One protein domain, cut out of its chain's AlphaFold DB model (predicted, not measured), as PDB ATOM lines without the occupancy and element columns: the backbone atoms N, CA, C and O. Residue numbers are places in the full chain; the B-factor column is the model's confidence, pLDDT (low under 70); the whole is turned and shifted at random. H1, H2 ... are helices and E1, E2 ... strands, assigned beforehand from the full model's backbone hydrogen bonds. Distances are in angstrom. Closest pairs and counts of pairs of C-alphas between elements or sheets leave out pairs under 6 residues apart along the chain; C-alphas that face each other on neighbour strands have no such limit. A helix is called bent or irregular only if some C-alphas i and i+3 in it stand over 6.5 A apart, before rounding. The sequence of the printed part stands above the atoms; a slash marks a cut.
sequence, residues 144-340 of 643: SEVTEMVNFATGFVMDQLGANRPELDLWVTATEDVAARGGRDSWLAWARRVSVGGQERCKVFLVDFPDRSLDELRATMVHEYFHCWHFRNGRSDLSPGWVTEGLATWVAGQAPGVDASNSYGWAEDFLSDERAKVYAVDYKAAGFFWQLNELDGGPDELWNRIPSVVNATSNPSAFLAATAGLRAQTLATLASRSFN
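Overview. This is residues 144 to 340 of the 643 residues of an uncharacterized protein of Deltaproteobacteria bacterium (UniProt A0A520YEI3). At one end a small three-stranded sheet is covered by the long helix H3, which H1 crosses; on the other side of H3 a cluster of crossed helices, H4 to H9, makes the rest of the body. H4 lies near the middle, H6 touches four helices of the cluster, and H9 lies at the far end. The printed part has 197 residues, with nine named helices and three named strands in the order H1 E1 H2 E2 E3 H3 H4 H5 H6 H7 H8 H9. The sheet is mixed, in the order E1 E3 E2, and the class is mostly helix. The whole is compact, with a radius of gyration of the C-alphas of 16.7 A and spans of 50 by 37 by 30 A.

Arrangement. H1 (residues 144 to 161) touches H3 (214 to 233) with residues 149 to 157 alone, closest at the C-alphas of Ala 153 and Val 222, 4.5 A, at a steep tilt of 47 degrees. E1 (168 to 174) is parallel to E3 (199 to 208), with N 169 and O 202 2.8 A apart, within hydrogen-bond range. H2 (175 to 179) only grazes the strongly twisted sheet. E2 (189 to 196) bends by 53 degrees at residue 193 and forms an antiparallel hairpin with E3, with N 192 and O 203 at 2.9 A. H3 lies over E3 and E2 at a height of 8.8 A over the sheet; H1 and H3 on one face of it make two layers, helices and sheet. H4 (241 to 253) touches H3, closest at the C-alphas of His 223 and Ala 248, 4.9 A. H5 (261 to 272) is about perpendicular to H6 (283 to 295), at 83 degrees; they touch, closest at the C-alphas of Ala 267 and Gly 287, 3.6 A. The hub, H6, also touches H4, H7 (299 to 309) and H9 (328 to 339). H7 is irregular, with C-alphas 304 and 307 7.1 A apart; it forms a helical hairpin with H8 (315 to 322). Every O i to N i+4 pair is within hydrogen-bond range in H1, H2, H3 and H8, against 8 of 9 in H4, 7 of 8 in H5 and H9, 7 of 9 in H6 and 4 of 7 in H7.

Along the chain. H1 begins at C-alpha 144 (172.498, 174.620, 240.665) and is 25.5 A long. E3 is 27.9 A long, H3 28.2 A and H6 20.3 A. H9 ends at C-alpha 339 (217.062, 171.379, 235.352).

Size, cuts and confidence. The C-alphas farthest apart, of Gly 197 and Asn 340, are 53.2 A apart. The printed part has no cut and no long link. Its mean pLDDT is 80.9; residues under 70 include 174 to 186 and 331 to 340.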
ATOM      1  N   SER A 144     172.245 174.906 242.076       86.25
ATOM      2  CA  SER A 144     172.498 174.620 240.665       86.25
ATOM      3  C   SER A 144     173.977 174.693 240.288       86.25
ATOM      4  O   SER A 144     174.407 173.890 239.470       86.25
ATOM      5  N   GLU A 145     174.745 175.617 240.869       88.69
ATOM      6  CA  GLU A 145     176.194 175.747 240.643       88.69
ATOM      7  C   GLU A 145     176.929 174.582 241.302       88.69
ATOM      8  O   GLU A 145     177.735 173.914 240.666       88.69
ATOM      9  N   VAL A 146     176.566 174.246 242.543       86.38
ATOM     10  CA  VAL A 146     177.126 173.084 243.247       86.38
ATOM     11  C   VAL A 146     176.842 171.783 242.488       86.38
ATOM     12  O   VAL A 146     177.742 170.977 242.260       86.38
ATOM     13  N   THR A 147     175.594 171.593 242.052       86.00
ATOM     14  CA  THR A 147     175.186 170.423 241.259       86.00
ATOM     15  C   THR A 147     175.934 170.360 239.929       86.00
ATOM     16  O   THR A 147     176.344 169.283 239.498       86.00
ATOM     17  N   GLU A 148     176.117 171.502 239.270       91.69
ATOM     18  CA  GLU A 148     176.861 171.592 238.018       91.69
ATOM     19  C   GLU A 148     178.333 171.219 238.210       91.69
ATOM     20  O   GLU A 148     178.803 170.339 237.494       91.69
ATOM     21  N   MET A 149     179.019 171.761 239.222       91.00
ATOM     22  CA  MET A 149     180.415 171.420 239.524       91.00
ATOM     23  C   MET A 149     180.608 169.930 239.828       91.00
ATOM     24  O   MET A 149     181.547 169.313 239.329       91.00
ATOM     25  N   VAL A 150     179.708 169.323 240.611       88.62
ATOM     26  CA  VAL A 150     179.766 167.880 240.911       88.62
ATOM     27  C   VAL A 150     179.568 167.046 239.652       88.62
ATOM     28  O   VAL A 150     180.298 166.076 239.436       88.62
ATOM     29  N   ASN A 151     178.588 167.404 238.821       87.56
ATOM     30  CA  ASN A 151     178.326 166.699 237.569       87.56
ATOM     31  C   ASN A 151     179.487 166.854 236.587       87.56
ATOM     32  O   ASN A 151     179.855 165.875 235.941       87.56
ATOM     33  N   PHE A 152     180.081 168.045 236.514       91.56
ATOM     34  CA  PHE A 152     181.260 168.334 235.711       91.56
ATOM     35  C   PHE A 152     182.453 167.480 236.154       91.56
ATOM     36  O   PHE A 152     182.980 166.714 235.350       91.56
ATOM     37  N   ALA A 153     182.815 167.524 237.439       91.69
ATOM     38  CA  ALA A 153     183.928 166.749 237.980       91.69
ATOM     39  C   ALA A 153     183.716 165.239 237.833       91.69
ATOM     40  O   ALA A 153     184.615 164.515 237.408       91.69
ATOM     41  N   THR A 154     182.499 164.769 238.117       90.50
ATOM     42  CA  THR A 154     182.146 163.359 237.946       90.50
ATOM     43  C   THR A 154     182.241 162.933 236.486       90.50
ATOM     44  O   THR A 154     182.830 161.896 236.207       90.50
ATOM     45  N   GLY A 155     181.651 163.699 235.565       88.94
ATOM     46  CA  GLY A 155     181.686 163.397 234.136       88.94
ATOM     47  C   GLY A 155     183.121 163.346 233.633       88.94
ATOM     48  O   GLY A 155     183.549 162.319 233.122       88.94
ATOM     49  N   PHE A 156     183.894 164.396 233.903       92.62
ATOM     50  CA  PHE A 156     185.277 164.502 233.460       92.62
ATOM     51  C   PHE A 156     186.161 163.351 233.967       92.62
ATOM     52  O   PHE A 156     186.762 162.642 233.164       92.62
ATOM     53  N   VAL A 157     186.206 163.110 235.283       91.50
ATOM     54  CA  VAL A 157     187.076 162.065 235.854       91.50
ATOM     55  C   VAL A 157     186.640 160.667 235.404       91.50
ATOM     56  O   VAL A 157     187.484 159.824 235.094       91.50
ATOM     57  N   MET A 158     185.331 160.404 235.342       91.19
ATOM     58  CA  MET A 158     184.827 159.081 234.966       91.19
ATOM     59  C   MET A 158     184.947 158.794 233.469       91.19
ATOM     60  O   MET A 158     185.162 157.633 233.117       91.19
ATOM     61  N   ASP A 159     184.829 159.808 232.611       89.81
ATOM     62  CA  ASP A 159     185.024 159.663 231.167       89.81
ATOM     63  C   ASP A 159     186.486 159.321 230.839       89.81
ATOM     64  O   ASP A 159     186.732 158.522 229.937       89.81
ATOM     65  N   GLN A 160     187.442 159.857 231.608       90.12
ATOM     66  CA  GLN A 160     188.874 159.596 231.420       90.12
ATOM     67  C   GLN A 160     189.331 158.260 232.020       90.12
ATOM     68  O   GLN A 160     190.000 157.468 231.361       90.12
ATOM     69  N   LEU A 161     188.984 157.984 233.281       88.38
ATOM     70  CA  LEU A 161     189.569 156.855 234.022       88.38
ATOM     71  C   LEU A 161     188.697 155.601 234.034       88.38
ATOM     72  O   LEU A 161     189.190 154.497 234.289       88.38
ATOM     73  N   GLY A 162     187.396 155.746 233.784       79.31
ATOM     74  CA  GLY A 162     186.438 154.665 233.957       79.31
ATOM     75  C   GLY A 162     186.477 154.031 235.361       79.31
ATOM     76  O   GLY A 162     187.013 154.592 236.312       79.31
ATOM     77  N   ALA A 163     185.867 152.841 235.457       64.12
ATOM     78  CA  ALA A 163     185.813 151.908 236.598       64.12
ATOM     79  C   ALA A 163     185.416 152.453 237.999       64.12
ATOM     80  O   ALA A 163     185.796 153.525 238.440       64.12
ATOM     81  N   ASN A 164     184.653 151.639 238.746       68.12
ATOM     82  CA  ASN A 164     184.337 151.812 240.177       68.12
ATOM     83  C   ASN A 164     184.071 153.259 240.628       68.12
ATOM     84  O   ASN A 164     184.749 153.763 241.523       68.12
ATOM     85  N   ARG A 165     183.054 153.898 240.037       79.50
ATOM     86  CA  ARG A 165     182.608 155.246 240.412       79.50
ATOM     87  C   ARG A 165     182.500 155.383 241.943       79.50
ATOM     88  O   ARG A 165     181.775 154.583 242.552       79.50
ATOM     89  N   PRO A 166     183.197 156.346 242.575       78.38
ATOM     90  CA  PRO A 166     183.045 156.590 244.001       78.38
ATOM     91  C   PRO A 166     181.648 157.146 244.298       78.38
ATOM     92  O   PRO A 166     181.103 157.949 243.538       78.38
ATOM     93  N   GLU A 167     181.062 156.706 245.412       78.38
ATOM     94  CA  GLU A 167     179.882 157.359 245.981       78.38
ATOM     95  C   GLU A 167     180.351 158.614 246.722       78.38
ATOM     96  O   GLU A 167     181.208 158.523 247.606       78.38
ATOM     97  N   LEU A 168     179.822 159.772 246.322       76.69
ATOM     98  CA  LEU A 168     180.247 161.087 246.795       76.69
ATOM     99  C   LEU A 168     179.213 161.682 247.758       76.69
ATOM    100  O   LEU A 168     178.039 161.790 247.409       76.69
ATOM    101  N   ASP A 169     179.685 162.142 248.912       78.12
ATOM    102  CA  ASP A 169     178.964 162.993 249.855       78.12
ATOM    103  C   ASP A 169     179.588 164.394 249.831       78.12
ATOM    104  O   ASP A 169     180.669 164.605 250.381       78.12
ATOM    105  N   LEU A 170     178.926 165.372 249.208       76.75
ATOM    106  CA  LEU A 170     179.440 166.745 249.134       76.75
ATOM    107  C   LEU A 170     178.904 167.621 250.270       76.75
ATOM    108  O   LEU A 170     177.702 167.679 250.533       76.75
ATOM    109  N   TRP A 171     179.815 168.342 250.914       76.50
ATOM    110  CA  TRP A 171     179.545 169.274 251.997       76.50
ATOM    111  C   TRP A 171     180.117 170.639 251.635       76.50
ATOM    112  O   TRP A 171     181.324 170.788 251.506       76.50
ATOM    113  N   VAL A 172     179.255 171.640 251.478       72.31
ATOM    114  CA  VAL A 172     179.681 173.018 251.197       72.31
ATOM    115  C   VAL A 172     179.619 173.820 252.492       72.31
ATOM    116  O   VAL A 172     178.569 173.873 253.137       72.31
ATOM    117  N   THR A 173     180.743 174.408 252.890       71.00
ATOM    118  CA  THR A 173     180.881 175.188 254.127       71.00
ATOM    119  C   THR A 173     181.289 176.623 253.820       71.00
ATOM    120  O   THR A 173     182.016 176.873 252.861       71.00
ATOM    121  N   ALA A 174     180.867 177.569 254.659       67.62
ATOM    122  CA  ALA A 174     181.265 178.963 254.507       67.62
ATOM    123  C   ALA A 174     182.700 179.127 255.005       67.62
ATOM    124  O   ALA A 174     183.097 178.459 255.967       67.62
ATOM    125  N   THR A 175     183.448 180.067 254.425       67.56
ATOM    126  CA  THR A 175     184.794 180.435 254.899       67.56
ATOM    127  C   THR A 175     184.816 180.746 256.400       67.56
ATOM    128  O   THR A 175     185.716 180.309 257.115       67.56
ATOM    129  N   GLU A 176     183.789 181.437 256.907       69.50
ATOM    130  CA  GLU A 176     183.669 181.814 258.324       69.50
ATOM    131  C   GLU A 176     183.652 180.596 259.265       69.50
ATOM    132  O   GLU A 176     184.212 180.644 260.361       69.50
ATOM    133  N   ASP A 177     183.057 179.482 258.828       66.19
ATOM    134  CA  ASP A 177     182.985 178.250 259.617       66.19
ATOM    135  C   ASP A 177     184.316 177.488 259.637       66.19
ATOM    136  O   ASP A 177     184.602 176.782 260.606       66.19
ATOM    137  N   VAL A 178     185.129 177.617 258.583       65.69
ATOM    138  CA  VAL A 178     186.468 177.009 258.504       65.69
ATOM    139  C   VAL A 178     187.428 177.753 259.425       65.69
ATOM    140  O   VAL A 178     188.095 177.124 260.249       65.69
ATOM    141  N   ALA A 179     187.414 179.087 259.364       63.66
ATOM    142  CA  ALA A 179     188.206 179.945 260.242       63.66
ATOM    143  C   ALA A 179     187.843 179.730 261.724       63.66
ATOM    144  O   ALA A 179     188.722 179.602 262.577       63.66
ATOM    145  N   ALA A 180     186.548 179.596 262.040       63.47
ATOM    146  CA  ALA A 180     186.079 179.334 263.403       63.47
ATOM    147  C   ALA A 180     186.523 177.969 263.968       63.47
ATOM    148  O   ALA A 180     186.521 177.782 265.184       63.47
ATOM    149  N   ARG A 181     186.906 177.015 263.109       63.84
ATOM    150  CA  ARG A 181     187.399 175.682 263.501       63.84
ATOM    151  C   ARG A 181     188.927 175.603 263.585       63.84
ATOM    152  O   ARG A 181     189.462 174.505 263.697       63.84
ATOM    153  N   GLY A 182     189.625 176.737 263.495       60.09
ATOM    154  CA  GLY A 182     191.088 176.766 263.428       60.09
ATOM    155  C   GLY A 182     191.644 176.186 262.123       60.09
ATOM    156  O   GLY A 182     192.822 175.837 262.061       60.09
ATOM    157  N   GLY A 183     190.805 176.053 261.088       55.56
ATOM    158  CA  GLY A 183     191.256 175.694 259.750       55.56
ATOM    159  C   GLY A 183     192.135 176.806 259.180       55.56
ATOM    160  O   GLY A 183     191.913 177.983 259.455       55.56
ATOM    161  N   ARG A 184     193.157 176.445 258.397       49.66
ATOM    162  CA  ARG A 184     193.953 177.451 257.682       49.66
ATOM    163  C   ARG A 184     193.064 178.089 256.617       49.66
ATOM    164  O   ARG A 184     192.451 177.361 255.839       49.66
ATOM    165  N   ASP A 185     193.101 179.413 256.508       54.91
ATOM    166  CA  ASP A 185     192.410 180.211 255.476       54.91
ATOM    167  C   ASP A 185     192.786 179.833 254.020       54.91
ATOM    168  O   ASP A 185     192.309 180.445 253.068       54.91
ATOM    169  N   SER A 186     193.670 178.849 253.822       61.34
ATOM    170  CA  SER A 186     194.237 178.454 252.534       61.34
ATOM    171  C   SER A 186     193.580 177.239 251.871       61.34
ATOM    172  O   SER A 186     193.921 176.949 250.729       61.34
ATOM    173  N   TRP A 187     192.709 176.490 252.556       73.81
ATOM    174  CA  TRP A 187     192.126 175.264 251.991       73.81
ATOM    175  C   TRP A 187     190.839 175.602 251.244       73.81
ATOM    176  O   TRP A 187     189.845 175.974 251.863       73.81
ATOM    177  N   LEU A 188     190.862 175.471 249.916       81.56
ATOM    178  CA  LEU A 188     189.672 175.642 249.076       81.56
ATOM    179  C   LEU A 188     188.722 174.449 249.204       81.56
ATOM    180  O   LEU A 188     187.503 174.621 249.201       81.56
ATOM    181  N   ALA A 189     189.272 173.245 249.353       88.19
ATOM    182  CA  ALA A 189     188.516 172.032 249.599       88.19
ATOM    183  C   ALA A 189     189.404 170.928 250.191       88.19
ATOM    184  O   ALA A 189     190.612 171.115 250.343       88.19
ATOM    185  N   TRP A 190     188.786 169.811 250.580       90.81
ATOM    186  CA  TRP A 190     189.476 168.545 250.835       90.81
ATOM    187  C   TRP A 190     188.522 167.350 250.715       90.81
ATOM    188  O   TRP A 190     187.327 167.445 251.021       90.81
ATOM    189  N   ALA A 191     189.063 166.195 250.339       89.81
ATOM    190  CA  ALA A 191     188.371 164.915 250.303       89.81
ATOM    191  C   ALA A 191     188.825 163.998 251.449       89.81
ATOM    192  O   ALA A 191     189.993 163.959 251.828       89.81
ATOM    193  N   ARG A 192     187.907 163.190 251.989       88.19
ATOM    194  CA  ARG A 192     188.249 162.104 252.922       88.19
ATOM    195  C   ARG A 192     187.396 160.866 252.692       88.19
ATOM    196  O   ARG A 192     186.227 160.962 252.312       88.19
ATOM    197  N   ARG A 193     187.947 159.696 253.006       86.56
ATOM    198  CA  ARG A 193     187.174 158.452 253.059       86.56
ATOM    199  C   ARG A 193     186.343 158.412 254.341       86.56
ATOM    200  O   ARG A 193     186.843 158.726 255.416       86.56
ATOM    201  N   VAL A 194     185.080 158.019 254.236       85.06
ATOM    202  CA  VAL A 194     184.199 157.775 255.386       85.06
ATOM    203  C   VAL A 194     183.508 156.425 255.222       85.06
ATOM    204  O   VAL A 194     183.157 156.035 254.111       85.06
ATOM    205  N   SER A 195     183.303 155.697 256.319       81.31
ATOM    206  CA  SER A 195     182.527 154.453 256.306       81.31
ATOM    207  C   SER A 195     181.143 154.721 256.878       81.31
ATOM    208  O   SER A 195     180.994 155.007 258.064       81.31
ATOM    209  N   VAL A 196     180.110 154.645 256.040       78.50
ATOM    210  CA  VAL A 196     178.721 154.841 256.464       78.50
ATOM    211  C   VAL A 196     177.969 153.532 256.287       78.50
ATOM    212  O   VAL A 196     177.743 153.077 255.171       78.50
ATOM    213  N   GLY A 197     177.597 152.892 257.398       82.62
ATOM    214  CA  GLY A 197     176.888 151.607 257.356       82.62
ATOM    215  C   GLY A 197     177.713 150.466 256.744       82.62
ATOM    216  O   GLY A 197     177.140 149.534 256.186       82.62
ATOM    217  N   GLY A 198     179.047 150.544 256.826       81.81
ATOM    218  CA  GLY A 198     179.965 149.568 256.232       81.81
ATOM    219  C   GLY A 198     180.224 149.762 254.734       81.81
ATOM    220  O   GLY A 198     180.922 148.943 254.142       81.81
ATOM    221  N   GLN A 199     179.680 150.818 254.120       77.25
ATOM    222  CA  GLN A 199     180.029 151.232 252.763       77.25
ATOM    223  C   GLN A 199     181.054 152.368 252.819       77.25
ATOM    224  O   GLN A 199     180.833 153.372 253.497       77.25
ATOM    225  N   GLU A 200     182.166 152.209 252.101       77.69
ATOM    226  CA  GLU A 200     183.133 153.287 251.898       77.69
ATOM    227  C   GLU A 200     182.544 154.333 250.943       77.69
ATOM    228  O   GLU A 200     182.238 154.040 249.782       77.69
ATOM    229  N   ARG A 201     182.400 155.557 251.442       85.00
ATOM    230  CA  ARG A 201     181.997 156.745 250.686       85.00
ATOM    231  C   ARG A 201     183.135 157.756 250.718       85.00
ATOM    232  O   ARG A 201     183.987 157.727 251.609       85.00
ATOM    233  N   CYS A 202     183.154 158.652 249.744       87.62
ATOM    234  CA  CYS A 202     184.051 159.793 249.768       87.62
ATOM    235  C   CYS A 202     183.277 161.036 250.175       87.62
ATOM    236  O   CYS A 202     182.241 161.331 249.586       87.62
ATOM    237  N   LYS A 203     183.786 161.768 251.159       87.19
ATOM    238  CA  LYS A 203     183.220 163.036 251.592       87.19
ATOM    239  C   LYS A 203     184.114 164.170 251.108       87.19
ATOM    240  O   LYS A 203     185.272 164.217 251.517       87.19
ATOM    241  N   VAL A 204     183.579 165.060 250.279       87.94
ATOM    242  CA  VAL A 204     184.270 166.281 249.837       87.94
ATOM    243  C   VAL A 204     183.726 167.454 250.626       87.94
ATOM    244  O   VAL A 204     182.514 167.595 250.782       87.94
ATOM    245  N   PHE A 205     184.622 168.283 251.135       86.56
ATOM    246  CA  PHE A 205     184.295 169.536 251.788       86.56
ATOM    247  C   PHE A 205     184.769 170.668 250.891       86.56
ATOM    248  O   PHE A 205     185.966 170.797 250.677       86.56
ATOM    249  N   LEU A 206     183.845 171.461 250.357       86.19
ATOM    250  CA  LEU A 206     184.144 172.633 249.540       86.19
ATOM    251  C   LEU A 206     183.929 173.890 250.379       86.19
ATOM    252  O   LEU A 206     182.875 174.040 251.004       86.19
ATOM    253  N   VAL A 207     184.907 174.786 250.385       83.88
ATOM    254  CA  VAL A 207     184.805 176.079 251.058       83.88
ATOM    255  C   VAL A 207     184.344 177.123 250.049       83.88
ATOM    256  O   VAL A 207     184.973 177.329 249.014       83.88
ATOM    257  N   ASP A 208     183.228 177.775 250.350       81.88
ATOM    258  CA  ASP A 208     182.661 178.816 249.500       81.88
ATOM    259  C   ASP A 208     183.347 180.160 249.759       81.88
ATOM    260  O   ASP A 208     183.018 180.867 250.716       81.88
ATOM    261  N   PHE A 209     184.329 180.478 248.917       78.19
ATOM    262  CA  PHE A 209     185.026 181.755 248.916       78.19
ATOM    263  C   PHE A 209     184.393 182.699 247.879       78.19
ATOM    264  O   PHE A 209     184.505 182.442 246.678       78.19
ATOM    265  N   PRO A 210     183.781 183.822 248.298       74.62
ATOM    266  CA  PRO A 210     183.032 184.701 247.396       74.62
ATOM    267  C   PRO A 210     183.907 185.445 246.371       74.62
ATOM    268  O   PRO A 210     183.386 186.027 245.421       74.62
ATOM    269  N   ASP A 211     185.226 185.473 246.566       79.50
ATOM    270  CA  ASP A 211     186.204 186.073 245.656       79.50
ATOM    271  C   ASP A 211     186.769 185.087 244.619       79.50
ATOM    272  O   ASP A 211     187.488 185.509 243.710       79.50
ATOM    273  N   ARG A 212     186.429 183.797 244.718       81.31
ATOM    274  CA  ARG A 212     186.883 182.761 243.787       81.31
ATOM    275  C   ARG A 212     185.936 182.645 242.602       81.31
ATOM    276  O   ARG A 212     184.719 182.770 242.723       81.31
ATOM    277  N   SER A 213     186.508 182.411 241.426       86.38
ATOM    278  CA  SER A 213     185.711 182.197 240.217       86.38
ATOM    279  C   SER A 213     185.055 180.812 240.230       86.38
ATOM    280  O   SER A 213     185.587 179.869 240.817       86.38
ATOM    281  N   LEU A 214     183.926 180.659 239.529       84.38
ATOM    282  CA  LEU A 214     183.307 179.340 239.346       84.38
ATOM    283  C   LEU A 214     184.256 178.346 238.663       84.38
ATOM    284  O   LEU A 214     184.223 177.166 238.991       84.38
ATOM    285  N   ASP A 215     185.122 178.804 237.758       85.00
ATOM    286  CA  ASP A 215     186.075 177.927 237.067       85.00
ATOM    287  C   ASP A 215     187.170 177.410 238.014       85.00
ATOM    288  O   ASP A 215     187.563 176.248 237.937       85.00
ATOM    289  N   GLU A 216     187.605 178.225 238.977       85.50
ATOM    290  CA  GLU A 216     188.529 177.798 240.033       85.50
ATOM    291  C   GLU A 216     187.876 176.789 240.992       85.50
ATOM    292  O   GLU A 216     188.490 175.788 241.371       85.50
ATOM    293  N   LEU A 217     186.601 176.997 241.337       88.69
ATOM    294  CA  LEU A 217     185.837 176.051 242.152       88.69
ATOM    295  C   LEU A 217     185.543 174.742 241.396       88.69
ATOM    296  O   LEU A 217     185.588 173.672 242.002       88.69
ATOM    297  N   ARG A 218     185.326 174.791 240.073       90.31
ATOM    298  CA  ARG A 218     185.240 173.597 239.210       90.31
ATOM    299  C   ARG A 218     186.545 172.814 239.214       90.31
ATOM    300  O   ARG A 218     186.507 171.603 239.415       90.31
ATOM    301  N   ALA A 219     187.680 173.489 239.030       91.19
ATOM    302  CA  ALA A 219     189.000 172.863 239.082       91.19
ATOM    303  C   ALA A 219     189.239 172.186 240.436       91.19
ATOM    304  O   ALA A 219     189.607 171.015 240.497       91.19
ATOM    305  N   THR A 220     188.925 172.900 241.518       92.44
ATOM    306  CA  THR A 220     188.989 172.379 242.888       92.44
ATOM    307  C   THR A 220     188.095 171.146 243.046       92.44
ATOM    308  O   THR A 220     188.523 170.129 243.580       92.44
ATOM    309  N   MET A 221     186.865 171.172 242.523       93.06
ATOM    310  CA  MET A 221     185.967 170.017 242.581       93.06
ATOM    311  C   MET A 221     186.499 168.814 241.786       93.06
ATOM    312  O   MET A 221     186.356 167.682 242.240       93.06
ATOM    313  N   VAL A 222     187.125 169.033 240.623       94.81
ATOM    314  CA  VAL A 222     187.790 167.964 239.854       94.81
ATOM    315  C   VAL A 222     188.941 167.355 240.658       94.81
ATOM    316  O   VAL A 222     189.028 166.129 240.732       94.81
ATOM    317  N   HIS A 223     189.773 168.187 241.294       95.44
ATOM    318  CA  HIS A 223     190.879 167.759 242.165       95.44
ATOM    319  C   HIS A 223     190.379 166.855 243.296       95.44
ATOM    320  O   HIS A 223     190.824 165.717 243.442       95.44
ATOM    321  N   GLU A 224     189.372 167.308 244.044       94.88
ATOM    322  CA  GLU A 224     188.832 166.533 245.164       94.88
ATOM    323  C   GLU A 224     188.068 165.281 244.723       94.88
ATOM    324  O   GLU A 224     188.121 164.236 245.379       94.88
ATOM    325  N   TYR A 225     187.361 165.341 243.593       94.31
ATOM    326  CA  TYR A 225     186.695 164.160 243.048       94.31
ATOM    327  C   TYR A 225     187.711 163.114 242.570       94.31
ATOM    328  O   TYR A 225     187.486 161.910 242.736       94.31
ATOM    329  N   PHE A 226     188.850 163.547 242.022       95.62
ATOM    330  CA  PHE A 226     189.946 162.645 241.692       95.62
ATOM    331  C   PHE A 226     190.495 161.951 242.943       95.62
ATOM    332  O   PHE A 226     190.641 160.728 242.918       95.62
ATOM    333  N   HIS A 227     190.687 162.665 244.060       95.06
ATOM    334  CA  HIS A 227     191.057 162.044 245.343       95.06
ATOM    335  C   HIS A 227     190.070 160.952 245.757       95.06
ATOM    336  O   HIS A 227     190.475 159.851 246.126       95.06
ATOM    337  N   CYS A 228     188.763 161.184 245.603       93.62
ATOM    338  CA  CYS A 228     187.752 160.156 245.858       93.62
ATOM    339  C   CYS A 228     187.926 158.903 244.991       93.62
ATOM    340  O   CYS A 228     187.773 157.775 245.476       93.62
ATOM    341  N   TRP A 229     188.226 159.087 243.703       94.06
ATOM    342  CA  TRP A 229     188.504 157.980 242.793       94.06
ATOM    343  C   TRP A 229     189.807 157.260 243.174       94.06
ATOM    344  O   TRP A 229     189.815 156.027 243.225       94.06
ATOM    345  N   HIS A 230     190.866 158.001 243.518       93.38
ATOM    346  CA  HIS A 230     192.162 157.477 243.964       93.38
ATOM    347  C   HIS A 230     192.003 156.663 245.247       93.38
ATOM    348  O   HIS A 230     192.448 155.520 245.298       93.38
ATOM    349  N   PHE A 231     191.280 157.165 246.250       90.25
ATOM    350  CA  PHE A 231     191.006 156.434 247.490       90.25
ATOM    351  C   PHE A 231     190.331 155.089 247.212       90.25
ATOM    352  O   PHE A 231     190.671 154.075 247.817       90.25
ATOM    353  N   ARG A 232     189.386 155.058 246.274       89.00
ATOM    354  CA  ARG A 232     188.631 153.846 245.958       89.00
ATOM    355  C   ARG A 232     189.406 152.840 245.102       89.00
ATOM    356  O   ARG A 232     189.181 151.640 245.238       89.00
ATOM    357  N   ASN A 233     190.257 153.313 244.195       87.31
ATOM    358  CA  ASN A 233     190.898 152.478 243.170       87.31
ATOM    359  C   ASN A 233     192.401 152.251 243.385       87.31
ATOM    360  O   ASN A 233     192.991 151.397 242.717       87.31
ATOM    361  N   GLY A 234     193.011 153.003 244.294       86.00
ATOM    362  CA  GLY A 234     194.429 152.956 244.615       86.00
ATOM    363  C   GLY A 234     194.700 152.611 246.075       86.00
ATOM    364  O   GLY A 234     193.803 152.321 246.868       86.00
ATOM    365  N   ARG A 235     195.982 152.667 246.434       83.56
ATOM    366  CA  ARG A 235     196.468 152.526 247.814       83.56
ATOM    367  C   ARG A 235     196.846 153.901 248.335       83.56
ATOM    368  O   ARG A 235     198.023 154.206 248.508       83.56
ATOM    369  N   SER A 236     195.846 154.768 248.450       77.00
ATOM    370  CA  SER A 236     196.044 156.190 248.746       77.00
ATOM    371  C   SER A 236     196.752 156.441 250.075       77.00
ATOM    372  O   SER A 236     197.541 157.366 250.183       77.00
ATOM    373  N   ASP A 237     196.520 155.574 251.058       80.00
ATOM    374  CA  ASP A 237     197.190 155.542 252.362       80.00
ATOM    375  C   ASP A 237     198.708 155.316 252.265       80.00
ATOM    376  O   ASP A 237     199.456 155.676 253.170       80.00
ATOM    377  N   LEU A 238     199.169 154.732 251.159       83.19
ATOM    378  CA  LEU A 238     200.577 154.441 250.884       83.19
ATOM    379  C   LEU A 238     201.122 155.235 249.688       83.19
ATOM    380  O   LEU A 238     202.281 155.047 249.309       83.19
ATOM    381  N   SER A 239     200.289 156.067 249.060       86.94
ATOM    382  CA  SER A 239     200.671 156.841 247.882       86.94
ATOM    383  C   SER A 239     201.505 158.050 248.319       86.94
ATOM    384  O   SER A 239     201.087 158.779 249.218       86.94
ATOM    385  N   PRO A 240     202.679 158.290 247.711       88.88
ATOM    386  CA  PRO A 240     203.470 159.480 248.006       88.88
ATOM    387  C   PRO A 240     202.701 160.780 247.745       88.88
ATOM    388  O   PRO A 240     201.895 160.832 246.819       88.88
ATOM    389  N   GLY A 241     203.001 161.847 248.490       88.44
ATOM    390  CA  GLY A 241     202.311 163.140 248.362       88.44
ATOM    391  C   GLY A 241     202.344 163.731 246.947       88.44
ATOM    392  O   GLY A 241     201.320 164.186 246.446       88.44
ATOM    393  N   TRP A 242     203.463 163.585 246.231       92.00
ATOM    394  CA  TRP A 242     203.576 163.991 244.825       92.00
ATOM    395  C   TRP A 242     202.638 163.225 243.887       92.00
ATOM    396  O   TRP A 242     202.175 163.783 242.898       92.00
ATOM    397  N   VAL A 243     202.338 161.957 244.192       94.69
ATOM    398  CA  VAL A 243     201.339 161.176 243.456       94.69
ATOM    399  C   VAL A 243     199.948 161.623 243.856       94.69
ATOM    400  O   VAL A 243     199.135 161.880 242.984       94.69
ATOM    401  N   THR A 244     199.671 161.708 245.154       94.31
ATOM    402  CA  THR A 244     198.336 162.029 245.661       94.31
ATOM    403  C   THR A 244     197.919 163.434 245.226       94.31
ATOM    404  O   THR A 244     196.967 163.581 244.467       94.31
ATOM    405  N   GLU A 245     198.660 164.471 245.611       93.31
ATOM    406  CA  GLU A 245     198.292 165.864 245.327       93.31
ATOM    407  C   GLU A 245     198.755 166.345 243.952       93.31
ATOM    408  O   GLU A 245     198.027 167.055 243.259       93.31
ATOM    409  N   GLY A 246     199.960 165.962 243.522       93.81
ATOM    410  CA  GLY A 246     200.498 166.405 242.235       93.81
ATOM    411  C   GLY A 246     199.705 165.869 241.045       93.81
ATOM    412  O   GLY A 246     199.433 166.617 240.103       93.81
ATOM    413  N   LEU A 247     199.282 164.601 241.094       95.19
ATOM    414  CA  LEU A 247     198.474 164.010 240.026       95.19
ATOM    415  C   LEU A 247     197.053 164.575 240.028       95.19
ATOM    416  O   LEU A 247     196.546 164.897 238.959       95.19
ATOM    417  N   ALA A 248     196.442 164.758 241.203       95.56
ATOM    418  CA  ALA A 248     195.134 165.402 241.335       95.56
ATOM    419  C   ALA A 248     195.138 166.824 240.743       95.56
ATOM    420  O   ALA A 248     194.249 167.182 239.968       95.56
ATOM    421  N   THR A 249     196.205 167.584 241.012       94.75
ATOM    422  CA  THR A 249     196.393 168.952 240.500       94.75
ATOM    423  C   THR A 249     196.557 168.965 238.979       94.75
ATOM    424  O   THR A 249     196.001 169.830 238.292       94.75
ATOM    425  N   TRP A 250     197.316 168.006 238.435       94.00
ATOM    426  CA  TRP A 250     197.459 167.839 236.989       94.00
ATOM    427  C   TRP A 250     196.119 167.480 236.336       94.00
ATOM    428  O   TRP A 250     195.737 168.134 235.369       94.00
ATOM    429  N   VAL A 251     195.378 166.518 236.902       94.94
ATOM    430  CA  VAL A 251     194.045 166.095 236.439       94.94
ATOM    431  C   VAL A 251     193.075 167.275 236.395       94.94
ATOM    432  O   VAL A 251     192.411 167.479 235.380       94.94
ATOM    433  N   ALA A 252     193.029 168.091 237.449       93.94
ATOM    434  CA  ALA A 252     192.205 169.297 237.484       93.94
ATOM    435  C   ALA A 252     192.575 170.298 236.376       93.94
ATOM    436  O   ALA A 252     191.687 170.884 235.760       93.94
ATOM    437  N   GLY A 253     193.869 170.436 236.075       91.31
ATOM    438  CA  GLY A 253     194.369 171.308 235.009       91.31
ATOM    439  C   GLY A 253     194.025 170.847 233.589       91.31
ATOM    440  O   GLY A 253     194.100 171.652 232.666       91.31
ATOM    441  N   GLN A 254     193.630 169.581 233.401       91.69
ATOM    442  CA  GLN A 254     193.182 169.052 232.106       91.69
ATOM    443  C   GLN A 254     191.675 169.250 231.860       91.69
ATOM    444  O   GLN A 254     191.177 168.937 230.776       91.69
ATOM    445  N   ALA A 255     190.919 169.717 232.857       89.94
ATOM    446  CA  ALA A 255     189.472 169.808 232.753       89.94
ATOM    447  C   ALA A 255     189.036 170.954 231.806       89.94
ATOM    448  O   ALA A 255     189.529 172.076 231.926       89.94
ATOM    449  N   PRO A 256     188.089 170.728 230.872       88.38
ATOM    450  CA  PRO A 256     187.663 171.758 229.926       88.38
ATOM    451  C   PRO A 256     187.098 173.001 230.617       88.38
ATOM    452  O   PRO A 256     186.224 172.897 231.473       88.38
ATOM    453  N   GLY A 257     187.549 174.186 230.205       83.12
ATOM    454  CA  GLY A 257     187.078 175.453 230.775       83.12
ATOM    455  C   GLY A 257     187.673 175.790 232.144       83.12
ATOM    456  O   GLY A 257     187.421 176.881 232.645       83.12
ATOM    457  N   VAL A 258     188.500 174.914 232.720       80.38
ATOM    458  CA  VAL A 258     189.422 175.318 233.779       80.38
ATOM    459  C   VAL A 258     190.540 176.109 233.120       80.38
ATOM    460  O   VAL A 258     191.171 175.633 232.174       80.38
ATOM    461  N   ASP A 259     190.777 177.331 233.599       72.50
ATOM    462  CA  ASP A 259     191.988 178.046 233.225       72.50
ATOM    463  C   ASP A 259     193.166 177.224 233.732       72.50
ATOM    464  O   ASP A 259     193.427 177.151 234.937       72.50
ATOM    465  N   ALA A 260     193.859 176.581 232.796       60.69
ATOM    466  CA  ALA A 260     195.017 175.779 233.103       60.69
ATOM    467  C   ALA A 260     196.067 176.608 233.862       60.69
ATOM    468  O   ALA A 260     196.862 176.008 234.572       60.69
ATOM    469  N   SER A 261     196.019 177.957 233.835       58.78
ATOM    470  CA  SER A 261     196.850 178.846 234.664       58.78
ATOM    471  C   SER A 261     196.747 178.582 236.172       58.78
ATOM    472  O   SER A 261     197.750 178.699 236.881       58.78
ATOM    473  N   ASN A 262     195.588 178.117 236.649       60.38
ATOM    474  CA  ASN A 262     195.371 177.747 238.051       60.38
ATOM    475  C   ASN A 262     196.210 176.524 238.466       60.38
ATOM    476  O   ASN A 262     196.711 176.473 239.589       60.38
ATOM    477  N   SER A 263     196.431 175.575 237.549       59.03
ATOM    478  CA  SER A 263     197.376 174.463 237.737       59.03
ATOM    479  C   SER A 263     198.788 174.816 237.247       59.03
ATOM    480  O   SER A 263     199.772 174.310 237.793       59.03
ATOM    481  N   TYR A 264     198.925 175.715 236.263       58.59
ATOM    482  CA  TYR A 264     200.218 176.129 235.721       58.59
ATOM    483  C   TYR A 264     201.020 176.925 236.730       58.59
ATOM    484  O   TYR A 264     202.228 176.806 236.692       58.59
ATOM    485  N   GLY A 265     200.422 177.663 237.669       72.44
ATOM    486  CA  GLY A 265     201.202 178.303 238.735       72.44
ATOM    487  C   GLY A 265     202.091 177.296 239.479       72.44
ATOM    488  O   GLY A 265     203.288 177.519 239.639       72.44
ATOM    489  N   TRP A 266     201.538 176.134 239.837       78.50
ATOM    490  CA  TRP A 266     202.279 175.047 240.484       78.50
ATOM    491  C   TRP A 266     203.222 174.308 239.534       78.50
ATOM    492  O   TRP A 266     204.334 173.953 239.933       78.50
ATOM    493  N   ALA A 267     202.801 174.089 238.285       70.56
ATOM    494  CA  ALA A 267     203.643 173.459 237.274       70.56
ATOM    495  C   ALA A 267     204.852 174.337 236.909       70.56
ATOM    496  O   ALA A 267     205.975 173.856 236.881       70.56
ATOM    497  N   GLU A 268     204.654 175.632 236.688       69.50
ATOM    498  CA  GLU A 268     205.702 176.617 236.425       69.50
ATOM    499  C   GLU A 268     206.642 176.754 237.618       69.50
ATOM    500  O   GLU A 268     207.856 176.789 237.437       69.50
ATOM    501  N   ASP A 269     206.111 176.769 238.840       73.88
ATOM    502  CA  ASP A 269     206.911 176.745 240.063       73.88
ATOM    503  C   ASP A 269     207.822 175.513 240.130       73.88
ATOM    504  O   ASP A 269     208.971 175.615 240.554       73.88
ATOM    505  N   PHE A 270     207.322 174.349 239.718       75.44
ATOM    506  CA  PHE A 270     208.112 173.123 239.638       75.44
ATOM    507  C   PHE A 270     209.187 173.201 238.553       75.44
ATOM    508  O   PHE A 270     210.336 172.845 238.793       75.44
ATOM    509  N   LEU A 271     208.821 173.709 237.376       67.50
ATOM    510  CA  LEU A 271     209.719 173.873 236.231       67.50
ATOM    511  C   LEU A 271     210.772 174.968 236.437       67.50
ATOM    512  O   LEU A 271     211.772 175.003 235.727       67.50
ATOM    513  N   SER A 272     210.535 175.889 237.369       67.00
ATOM    514  CA  SER A 272     211.403 177.038 237.633       67.00
ATOM    515  C   SER A 272     212.249 176.892 238.900       67.00
ATOM    516  O   SER A 272     213.245 177.601 239.052       67.00
ATOM    517  N   ASP A 273     211.903 175.974 239.806       68.25
ATOM    518  CA  ASP A 273     212.695 175.673 240.997       68.25
ATOM    519  C   ASP A 273     213.742 174.602 240.690       68.25
ATOM    520  O   ASP A 273     213.456 173.415 240.777       68.25
ATOM    521  N   GLU A 274     214.981 175.031 240.421       55.81
ATOM    522  CA  GLU A 274     216.159 174.182 240.152       55.81
ATOM    523  C   GLU A 274     216.456 173.095 241.207       55.81
ATOM    524  O   GLU A 274     217.392 172.307 241.057       55.81
ATOM    525  N   ARG A 275     215.722 173.079 242.326       55.62
ATOM    526  CA  ARG A 275     215.860 172.114 243.419       55.62
ATOM    527  C   ARG A 275     214.576 171.340 243.705       55.62
ATOM    528  O   ARG A 275     214.557 170.602 244.696       55.62
ATOM    529  N   ALA A 276     213.516 171.499 242.911       57.28
ATOM    530  CA  ALA A 276     212.271 170.771 243.112       57.28
ATOM    531  C   ALA A 276     212.492 169.273 242.867       57.28
ATOM    532  O   ALA A 276     212.533 168.781 241.743       57.28
ATOM    533  N   LYS A 277     212.633 168.526 243.962       71.31
ATOM    534  CA  LYS A 277     212.691 167.064 243.937       71.31
ATOM    535  C   LYS A 277     211.261 166.554 243.873       71.31
ATOM    536  O   LYS A 277     210.513 166.802 244.815       71.31
ATOM    537  N   VAL A 278     210.899 165.817 242.820       77.06
ATOM    538  CA  VAL A 278     209.542 165.247 242.661       77.06
ATOM    539  C   VAL A 278     209.076 164.547 243.932       77.06
ATOM    540  O   VAL A 278     207.973 164.794 244.390       77.06
ATOM    541  N   TYR A 279     209.933 163.745 244.564       82.56
ATOM    542  CA  TYR A 279     209.576 162.978 245.763       82.56
ATOM    543  C   TYR A 279     209.345 163.815 247.029       82.56
ATOM    544  O   TYR A 279     208.863 163.271 248.020       82.56
ATOM    545  N   ALA A 280     209.701 165.102 247.014       78.00
ATOM    546  CA  ALA A 280     209.617 166.005 248.160       78.00
ATOM    547  C   ALA A 280     208.611 167.151 247.959       78.00
ATOM    548  O   ALA A 280     208.589 168.084 248.762       78.00
ATOM    549  N   VAL A 281     207.823 167.123 246.882       82.62
ATOM    550  CA  VAL A 281     206.815 168.147 246.592       82.62
ATOM    551  C   VAL A 281     205.446 167.517 246.380       82.62
ATOM    552  O   VAL A 281     205.348 166.446 245.803       82.62
ATOM    553  N   ASP A 282     204.390 168.207 246.800       90.88
ATOM    554  CA  ASP A 282     203.012 167.734 246.643       90.88
ATOM    555  C   ASP A 282     202.403 168.332 245.362       90.88
ATOM    556  O   ASP A 282     202.715 167.893 244.258       90.88
ATOM    557  N   TYR A 283     201.632 169.417 245.474       90.19
ATOM    558  CA  TYR A 283     200.961 170.110 244.359       90.19
ATOM    559  C   TYR A 283     201.887 170.486 243.188       90.19
ATOM    560  O   TYR A 283     201.514 170.354 242.024       90.19
ATOM    561  N   LYS A 284     203.131 170.902 243.475       87.56
ATOM    562  CA  LYS A 284     204.123 171.261 242.442       87.56
ATOM    563  C   LYS A 284     204.446 170.096 241.502       87.56
ATOM    564  O   LYS A 284     204.754 170.329 240.337       87.56
ATOM    565  N   ALA A 285     204.304 168.844 241.939       90.19
ATOM    566  CA  ALA A 285     204.523 167.700 241.058       90.19
ATOM    567  C   ALA A 285     203.558 167.647 239.855       90.19
ATOM    568  O   ALA A 285     203.825 166.902 238.913       90.19
ATOM    569  N   ALA A 286     202.515 168.485 239.799       91.06
ATOM    570  CA  ALA A 286     201.737 168.704 238.580       91.06
ATOM    571  C   ALA A 286     202.614 169.038 237.356       91.06
ATOM    572  O   ALA A 286     202.323 168.584 236.250       91.06
ATOM    573  N   GLY A 287     203.721 169.771 237.548       85.44
ATOM    574  CA  GLY A 287     204.673 170.078 236.474       85.44
ATOM    575  C   GLY A 287     205.416 168.851 235.946       85.44
ATOM    576  O   GLY A 287     205.638 168.743 234.741       85.44
ATOM    577  N   PHE A 288     205.729 167.885 236.816       87.31
ATOM    578  CA  PHE A 288     206.301 166.602 236.405       87.31
ATOM    579  C   PHE A 288     205.323 165.816 235.526       87.31
ATOM    580  O   PHE A 288     205.697 165.366 234.444       87.31
ATOM    581  N   PHE A 289     204.059 165.695 235.946       90.44
ATOM    582  CA  PHE A 289     203.034 165.015 235.149       90.44
ATOM    583  C   PHE A 289     202.751 165.737 233.831       90.44
ATOM    584  O   PHE A 289     202.549 165.080 232.813       90.44
ATOM    585  N   TRP A 290     202.833 167.071 233.808       86.38
ATOM    586  CA  TRP A 290     202.745 167.840 232.569       86.38
ATOM    587  C   TRP A 290     203.881 167.504 231.600       86.38
ATOM    588  O   TRP A 290     203.633 167.192 230.442       86.38
ATOM    589  N   GLN A 291     205.137 167.524 232.049       83.19
ATOM    590  CA  GLN A 291     206.250 167.146 231.173       83.19
ATOM    591  C   GLN A 291     206.139 165.705 230.684       83.19
ATOM    592  O   GLN A 291     206.442 165.415 229.529       83.19
ATOM    593  N   LEU A 292     205.737 164.802 231.579       85.88
ATOM    594  CA  LEU A 292     205.553 163.398 231.257       85.88
ATOM    595  C   LEU A 292     204.522 163.235 230.138       85.88
ATOM    596  O   LEU A 292     204.786 162.522 229.178       85.88
ATOM    597  N   ASN A 293     203.411 163.964 230.236       86.75
ATOM    598  CA  ASN A 293     202.367 164.030 229.227       86.75
ATOM    599  C   ASN A 293     202.893 164.450 227.841       86.75
ATOM    600  O   ASN A 293     202.646 163.777 226.843       86.75
ATOM    601  N   GLU A 294     203.664 165.537 227.789       82.62
ATOM    602  CA  GLU A 294     204.237 166.068 226.541       82.62
ATOM    603  C   GLU A 294     205.232 165.095 225.889       82.62
ATOM    604  O   GLU A 294     205.311 164.977 224.668       82.62
ATOM    605  N   LEU A 295     206.023 164.389 226.700       77.12
ATOM    606  CA  LEU A 295     207.100 163.522 226.213       77.12
ATOM    607  C   LEU A 295     206.628 162.143 225.745       77.12
ATOM    608  O   LEU A 295     207.396 161.414 225.111       77.12
ATOM    609  N   ASP A 296     205.398 161.779 226.078       76.69
ATOM    610  CA  ASP A 296     204.872 160.427 225.941       76.69
ATOM    611  C   ASP A 296     203.825 160.284 224.829       76.69
ATOM    612  O   ASP A 296     203.206 159.237 224.695       76.69
ATOM    613  N   GLY A 297     203.652 161.314 223.998       70.25
ATOM    614  CA  GLY A 297     202.668 161.308 222.912       70.25
ATOM    615  C   GLY A 297     201.299 161.875 223.296       70.25
ATOM    616  O   GLY A 297     200.366 161.743 222.507       70.25
ATOM    617  N   GLY A 298     201.180 162.535 224.457       76.19
ATOM    618  CA  GLY A 298     200.013 163.331 224.843       76.19
ATOM    619  C   GLY A 298     199.152 162.756 225.985       76.19
ATOM    620  O   GLY A 298     199.516 161.742 226.587       76.19
ATOM    621  N   PRO A 299     197.995 163.400 226.277       71.56
ATOM    622  CA  PRO A 299     197.085 163.091 227.400       71.56
ATOM    623  C   PRO A 299     196.732 161.617 227.537       71.56
ATOM    624  O   PRO A 299     196.810 161.067 228.637       71.56
ATOM    625  N   ASP A 300     196.371 160.972 226.433       81.56
ATOM    626  CA  ASP A 300     195.823 159.617 226.450       81.56
ATOM    627  C   ASP A 300     196.791 158.595 227.071       81.56
ATOM    628  O   ASP A 300     196.367 157.686 227.791       81.56
ATOM    629  N   GLU A 301     198.099 158.751 226.854       85.31
ATOM    630  CA  GLU A 301     199.104 157.809 227.354       85.31
ATOM    631  C   GLU A 301     199.317 157.932 228.869       85.31
ATOM    632  O   GLU A 301     199.398 156.914 229.570       85.31
ATOM    633  N   LEU A 302     199.307 159.154 229.415       89.88
ATOM    634  CA  LEU A 302     199.402 159.346 230.863       89.88
ATOM    635  C   LEU A 302     198.126 158.879 231.576       89.88
ATOM    636  O   LEU A 302     198.225 158.183 232.592       89.88
ATOM    637  N   TRP A 303     196.940 159.168 231.026       92.94
ATOM    638  CA  TRP A 303     195.661 158.686 231.568       92.94
ATOM    639  C   TRP A 303     195.641 157.160 231.729       92.94
ATOM    640  O   TRP A 303     195.253 156.650 232.784       92.94
ATOM    641  N   ASN A 304     196.166 156.425 230.743       91.75
ATOM    642  CA  ASN A 304     196.270 154.964 230.790       91.75
ATOM    643  C   ASN A 304     197.167 154.443 231.931       91.75
ATOM    644  O   ASN A 304     197.008 153.302 232.381       91.75
ATOM    645  N   ARG A 305     198.108 155.255 232.425       92.69
ATOM    646  CA  ARG A 305     199.043 154.875 233.497       92.69
ATOM    647  C   ARG A 305     198.550 155.228 234.883       92.69
ATOM    648  O   ARG A 305     198.979 154.565 235.830       92.69
ATOM    649  N   ILE A 306     197.647 156.199 235.019       95.06
ATOM    650  CA  ILE A 306     197.135 156.660 236.317       95.06
ATOM    651  C   ILE A 306     196.749 155.497 237.242       95.06
ATOM    652  O   ILE A 306     197.263 155.476 238.360       95.06
ATOM    653  N   PRO A 307     195.977 154.471 236.815       94.50
ATOM    654  CA  PRO A 307     195.657 153.330 237.675       94.50
ATOM    655  C   PRO A 307     196.882 152.599 238.242       94.50
ATOM    656  O   PRO A 307     196.837 152.105 239.366       94.50
ATOM    657  N   SER A 308     197.981 152.526 237.491       93.94
ATOM    658  CA  SER A 308     199.229 151.915 237.962       93.94
ATOM    659  C   SER A 308     199.993 152.846 238.903       93.94
ATOM    660  O   SER A 308     200.518 152.383 239.915       93.94
ATOM    661  N   VAL A 309     200.020 154.149 238.603       94.50
ATOM    662  CA  VAL A 309     200.684 155.172 239.427       94.50
ATOM    663  C   VAL A 309     200.042 155.254 240.811       94.50
ATOM    664  O   VAL A 309     200.743 155.155 241.814       94.50
ATOM    665  N   VAL A 310     198.711 155.329 240.888       94.50
ATOM    666  CA  VAL A 310     197.971 155.442 242.164       94.50
ATOM    667  C   VAL A 310     197.975 154.162 243.012       94.50
ATOM    668  O   VAL A 310     197.597 154.175 244.185       94.50
ATOM    669  N   ASN A 311     198.366 153.029 242.423       92.56
ATOM    670  CA  ASN A 311     198.513 151.752 243.126       92.56
ATOM    671  C   ASN A 311     199.937 151.504 243.637       92.56
ATOM    672  O   ASN A 311     200.173 150.527 244.359       92.56
ATOM    673  N   ALA A 312     200.887 152.365 243.276       90.69
ATOM    674  CA  ALA A 312     202.242 152.297 243.780       90.69
ATOM    675  C   ALA A 312     202.306 152.721 245.255       90.69
ATOM    676  O   ALA A 312     201.633 153.649 245.687       90.69
ATOM    677  N   THR A 313     203.134 152.030 246.039       88.81
ATOM    678  CA  THR A 313     203.222 152.215 247.501       88.81
ATOM    679  C   THR A 313     204.538 152.857 247.940       88.81
ATOM    680  O   THR A 313     204.927 152.753 249.100       88.81
ATOM    681  N   SER A 314     205.318 153.387 246.997       85.69
ATOM    682  CA  SER A 314     206.605 154.030 247.264       85.69
ATOM    683  C   SER A 314     207.002 154.956 246.124       85.69
ATOM    684  O   SER A 314     206.590 154.740 244.985       85.69
ATOM    685  N   ASN A 315     207.878 155.921 246.411       84.50
ATOM    686  CA  ASN A 315     208.428 156.837 245.411       84.50
ATOM    687  C   ASN A 315     209.011 156.113 244.180       84.50
ATOM    688  O   ASN A 315     208.530 156.370 243.075       84.50
ATOM    689  N   PRO A 316     209.931 155.131 244.320       83.44
ATOM    690  CA  PRO A 316     210.486 154.451 243.149       83.44
ATOM    691  C   PRO A 316     209.448 153.649 242.360       83.44
ATOM    692  O   PRO A 316     209.492 153.625 241.133       83.44
ATOM    693  N   SER A 317     208.505 152.983 243.040       86.56
ATOM    694  CA  SER A 317     207.477 152.201 242.340       86.56
ATOM    695  C   SER A 317     206.491 153.093 241.585       86.56
ATOM    696  O   SER A 317     206.101 152.747 240.472       86.56
ATOM    697  N   ALA A 318     206.155 154.260 242.142       88.38
ATOM    698  CA  ALA A 318     205.291 155.247 241.506       88.38
ATOM    699  C   ALA A 318     205.969 155.890 240.296       88.38
ATOM    700  O   ALA A 318     205.359 155.991 239.234       88.38
ATOM    701  N   PHE A 319     207.250 156.240 240.419       88.12
ATOM    702  CA  PHE A 319     208.030 156.769 239.306       88.12
ATOM    703  C   PHE A 319     208.124 155.765 238.154       88.12
ATOM    704  O   PHE A 319     207.847 156.108 237.005       88.12
ATOM    705  N   LEU A 320     208.451 154.504 238.458       88.06
ATOM    706  CA  LEU A 320     208.499 153.434 237.458       88.06
ATOM    707  C   LEU A 320     207.139 153.207 236.788       88.06
ATOM    708  O   LEU A 320     207.098 152.943 235.592       88.06
ATOM    709  N   ALA A 321     206.037 153.315 237.534       91.81
ATOM    710  CA  ALA A 321     204.692 153.205 236.977       91.81
ATOM    711  C   ALA A 321     204.345 154.392 236.062       91.81
ATOM    712  O   ALA A 321     203.792 154.182 234.984       91.81
ATOM    713  N   ALA A 322     204.701 155.618 236.455       89.06
ATOM    714  CA  ALA A 322     204.427 156.830 235.678       89.06
ATOM    715  C   ALA A 322     205.213 156.841 234.357       89.06
ATOM    716  O   ALA A 322     204.699 157.205 233.302       89.06
ATOM    717  N   THR A 323     206.452 156.361 234.404       90.00
ATOM    718  CA  THR A 323     207.383 156.357 233.269       90.00
ATOM    719  C   THR A 323     207.374 155.061 232.451       90.00
ATOM    720  O   THR A 323     208.180 154.891 231.533       90.00
ATOM    721  N   ALA A 324     206.479 154.123 232.771       90.25
ATOM    722  CA  ALA A 324     206.438 152.811 232.140       90.25
ATOM    723  C   ALA A 324     206.181 152.911 230.629       90.25
ATOM    724  O   ALA A 324     205.117 153.334 230.207       90.25
ATOM    725  N   GLY A 325     207.127 152.447 229.807       84.62
ATOM    726  CA  GLY A 325     207.015 152.484 228.341       84.62
ATOM    727  C   GLY A 325     207.845 153.586 227.682       84.62
ATOM    728  O   GLY A 325     208.141 153.490 226.490       84.62
ATOM    729  N   LEU A 326     208.331 154.556 228.461       82.62
ATOM    730  CA  LEU A 326     209.262 155.562 227.967       82.62
ATOM    731  C   LEU A 326     210.641 154.972 227.676       82.62
ATOM    732  O   LEU A 326     211.169 154.117 228.393       82.62
ATOM    733  N   ARG A 327     211.262 155.460 226.598       78.69
ATOM    734  CA  ARG A 327     212.632 155.081 226.236       78.69
ATOM    735  C   ARG A 327     213.617 155.731 227.202       78.69
ATOM    736  O   ARG A 327     213.411 156.854 227.651       78.69
ATOM    737  N   ALA A 328     214.748 155.067 227.439       70.00
ATOM    738  CA  ALA A 328     215.812 155.593 228.298       70.00
ATOM    739  C   ALA A 328     216.298 156.988 227.859       70.00
ATOM    740  O   ALA A 328     216.612 157.819 228.703       70.00
ATOM    741  N   GLN A 329     216.316 157.271 226.549       66.44
ATOM    742  CA  GLN A 329     216.644 158.603 226.032       66.44
ATOM    743  C   GLN A 329     215.606 159.655 226.445       66.44
ATOM    744  O   GLN A 329     215.990 160.745 226.852       66.44
ATOM    745  N   THR A 330     214.312 159.323 226.396       70.81
ATOM    746  CA  THR A 330     213.228 160.215 226.832       70.81
ATOM    747  C   THR A 330     213.310 160.487 228.333       70.81
ATOM    748  O   THR A 330     213.159 161.625 228.767       70.81
ATOM    749  N   LEU A 331     213.645 159.471 229.132       67.25
ATOM    750  CA  LEU A 331     213.843 159.619 230.577       67.25
ATOM    751  C   LEU A 331     215.076 160.457 230.925       67.25
ATOM    752  O   LEU A 331     215.015 161.285 231.831       67.25
ATOM    753  N   ALA A 332     216.163 160.303 230.163       60.62
ATOM    754  CA  ALA A 332     217.340 161.156 230.293       60.62
ATOM    755  C   ALA A 332     217.001 162.626 230.002       60.62
ATOM    756  O   ALA A 332     217.489 163.512 230.700       60.62
ATOM    757  N   THR A 333     216.113 162.882 229.033       57.66
ATOM    758  CA  THR A 333     215.609 164.234 228.763       57.66
ATOM    759  C   THR A 333     214.594 164.730 229.786       57.66
ATOM    760  O   THR A 333     214.476 165.933 229.947       57.66
ATOM    761  N   LEU A 334     213.881 163.852 230.492       62.50
ATOM    762  CA  LEU A 334     212.894 164.226 231.513       62.50
ATOM    763  C   LEU A 334     213.589 164.838 232.746       62.50
ATOM    764  O   LEU A 334     213.161 165.869 233.261       62.50
ATOM    765  N   ALA A 335     214.733 164.265 233.144       50.94
ATOM    766  CA  ALA A 335     215.607 164.841 234.169       50.94
ATOM    767  C   ALA A 335     216.330 166.093 233.634       50.94
ATOM    768  O   ALA A 335     216.212 167.185 234.184       50.94
ATOM    769  N   SER A 336     216.988 165.989 232.471       42.91
ATOM    770  CA  SER A 336     217.796 167.095 231.945       42.91
ATOM    771  C   SER A 336     216.985 168.293 231.434       42.91
ATOM    772  O   SER A 336     217.532 169.384 231.365       42.91
ATOM    773  N   ARG A 337     215.714 168.150 231.037       44.81
ATOM    774  CA  ARG A 337     214.864 169.296 230.651       44.81
ATOM    775  C   ARG A 337     214.290 170.024 231.853       44.81
ATOM    776  O   ARG A 337     214.024 171.213 231.732       44.81
ATOM    777  N   SER A 338     214.127 169.338 232.981       45.78
ATOM    778  CA  SER A 338     213.668 169.991 234.203       45.78
ATOM    779  C   SER A 338     214.727 170.958 234.722       45.78
ATOM    780  O   SER A 338     214.377 172.076 235.075       45.78
ATOM    781  N   PHE A 339     216.020 170.590 234.673       45.91
ATOM    782  CA  PHE A 339     217.062 171.379 235.352       45.91
ATOM    783  C   PHE A 339     218.394 171.556 234.597       45.91
ATOM    784  O   PHE A 339     219.304 172.208 235.098       45.91
ATOM    785  N   ASN A 340     218.527 171.034 233.374       42.69
ATOM    786  CA  ASN A 340     219.668 171.219 232.460       42.69
ATOM    787  C   ASN A 340     221.063 171.012 233.085       42.69
ATOM    788  O   ASN A 340     222.019 171.716 232.751       42.69
TER     789      ASN A 340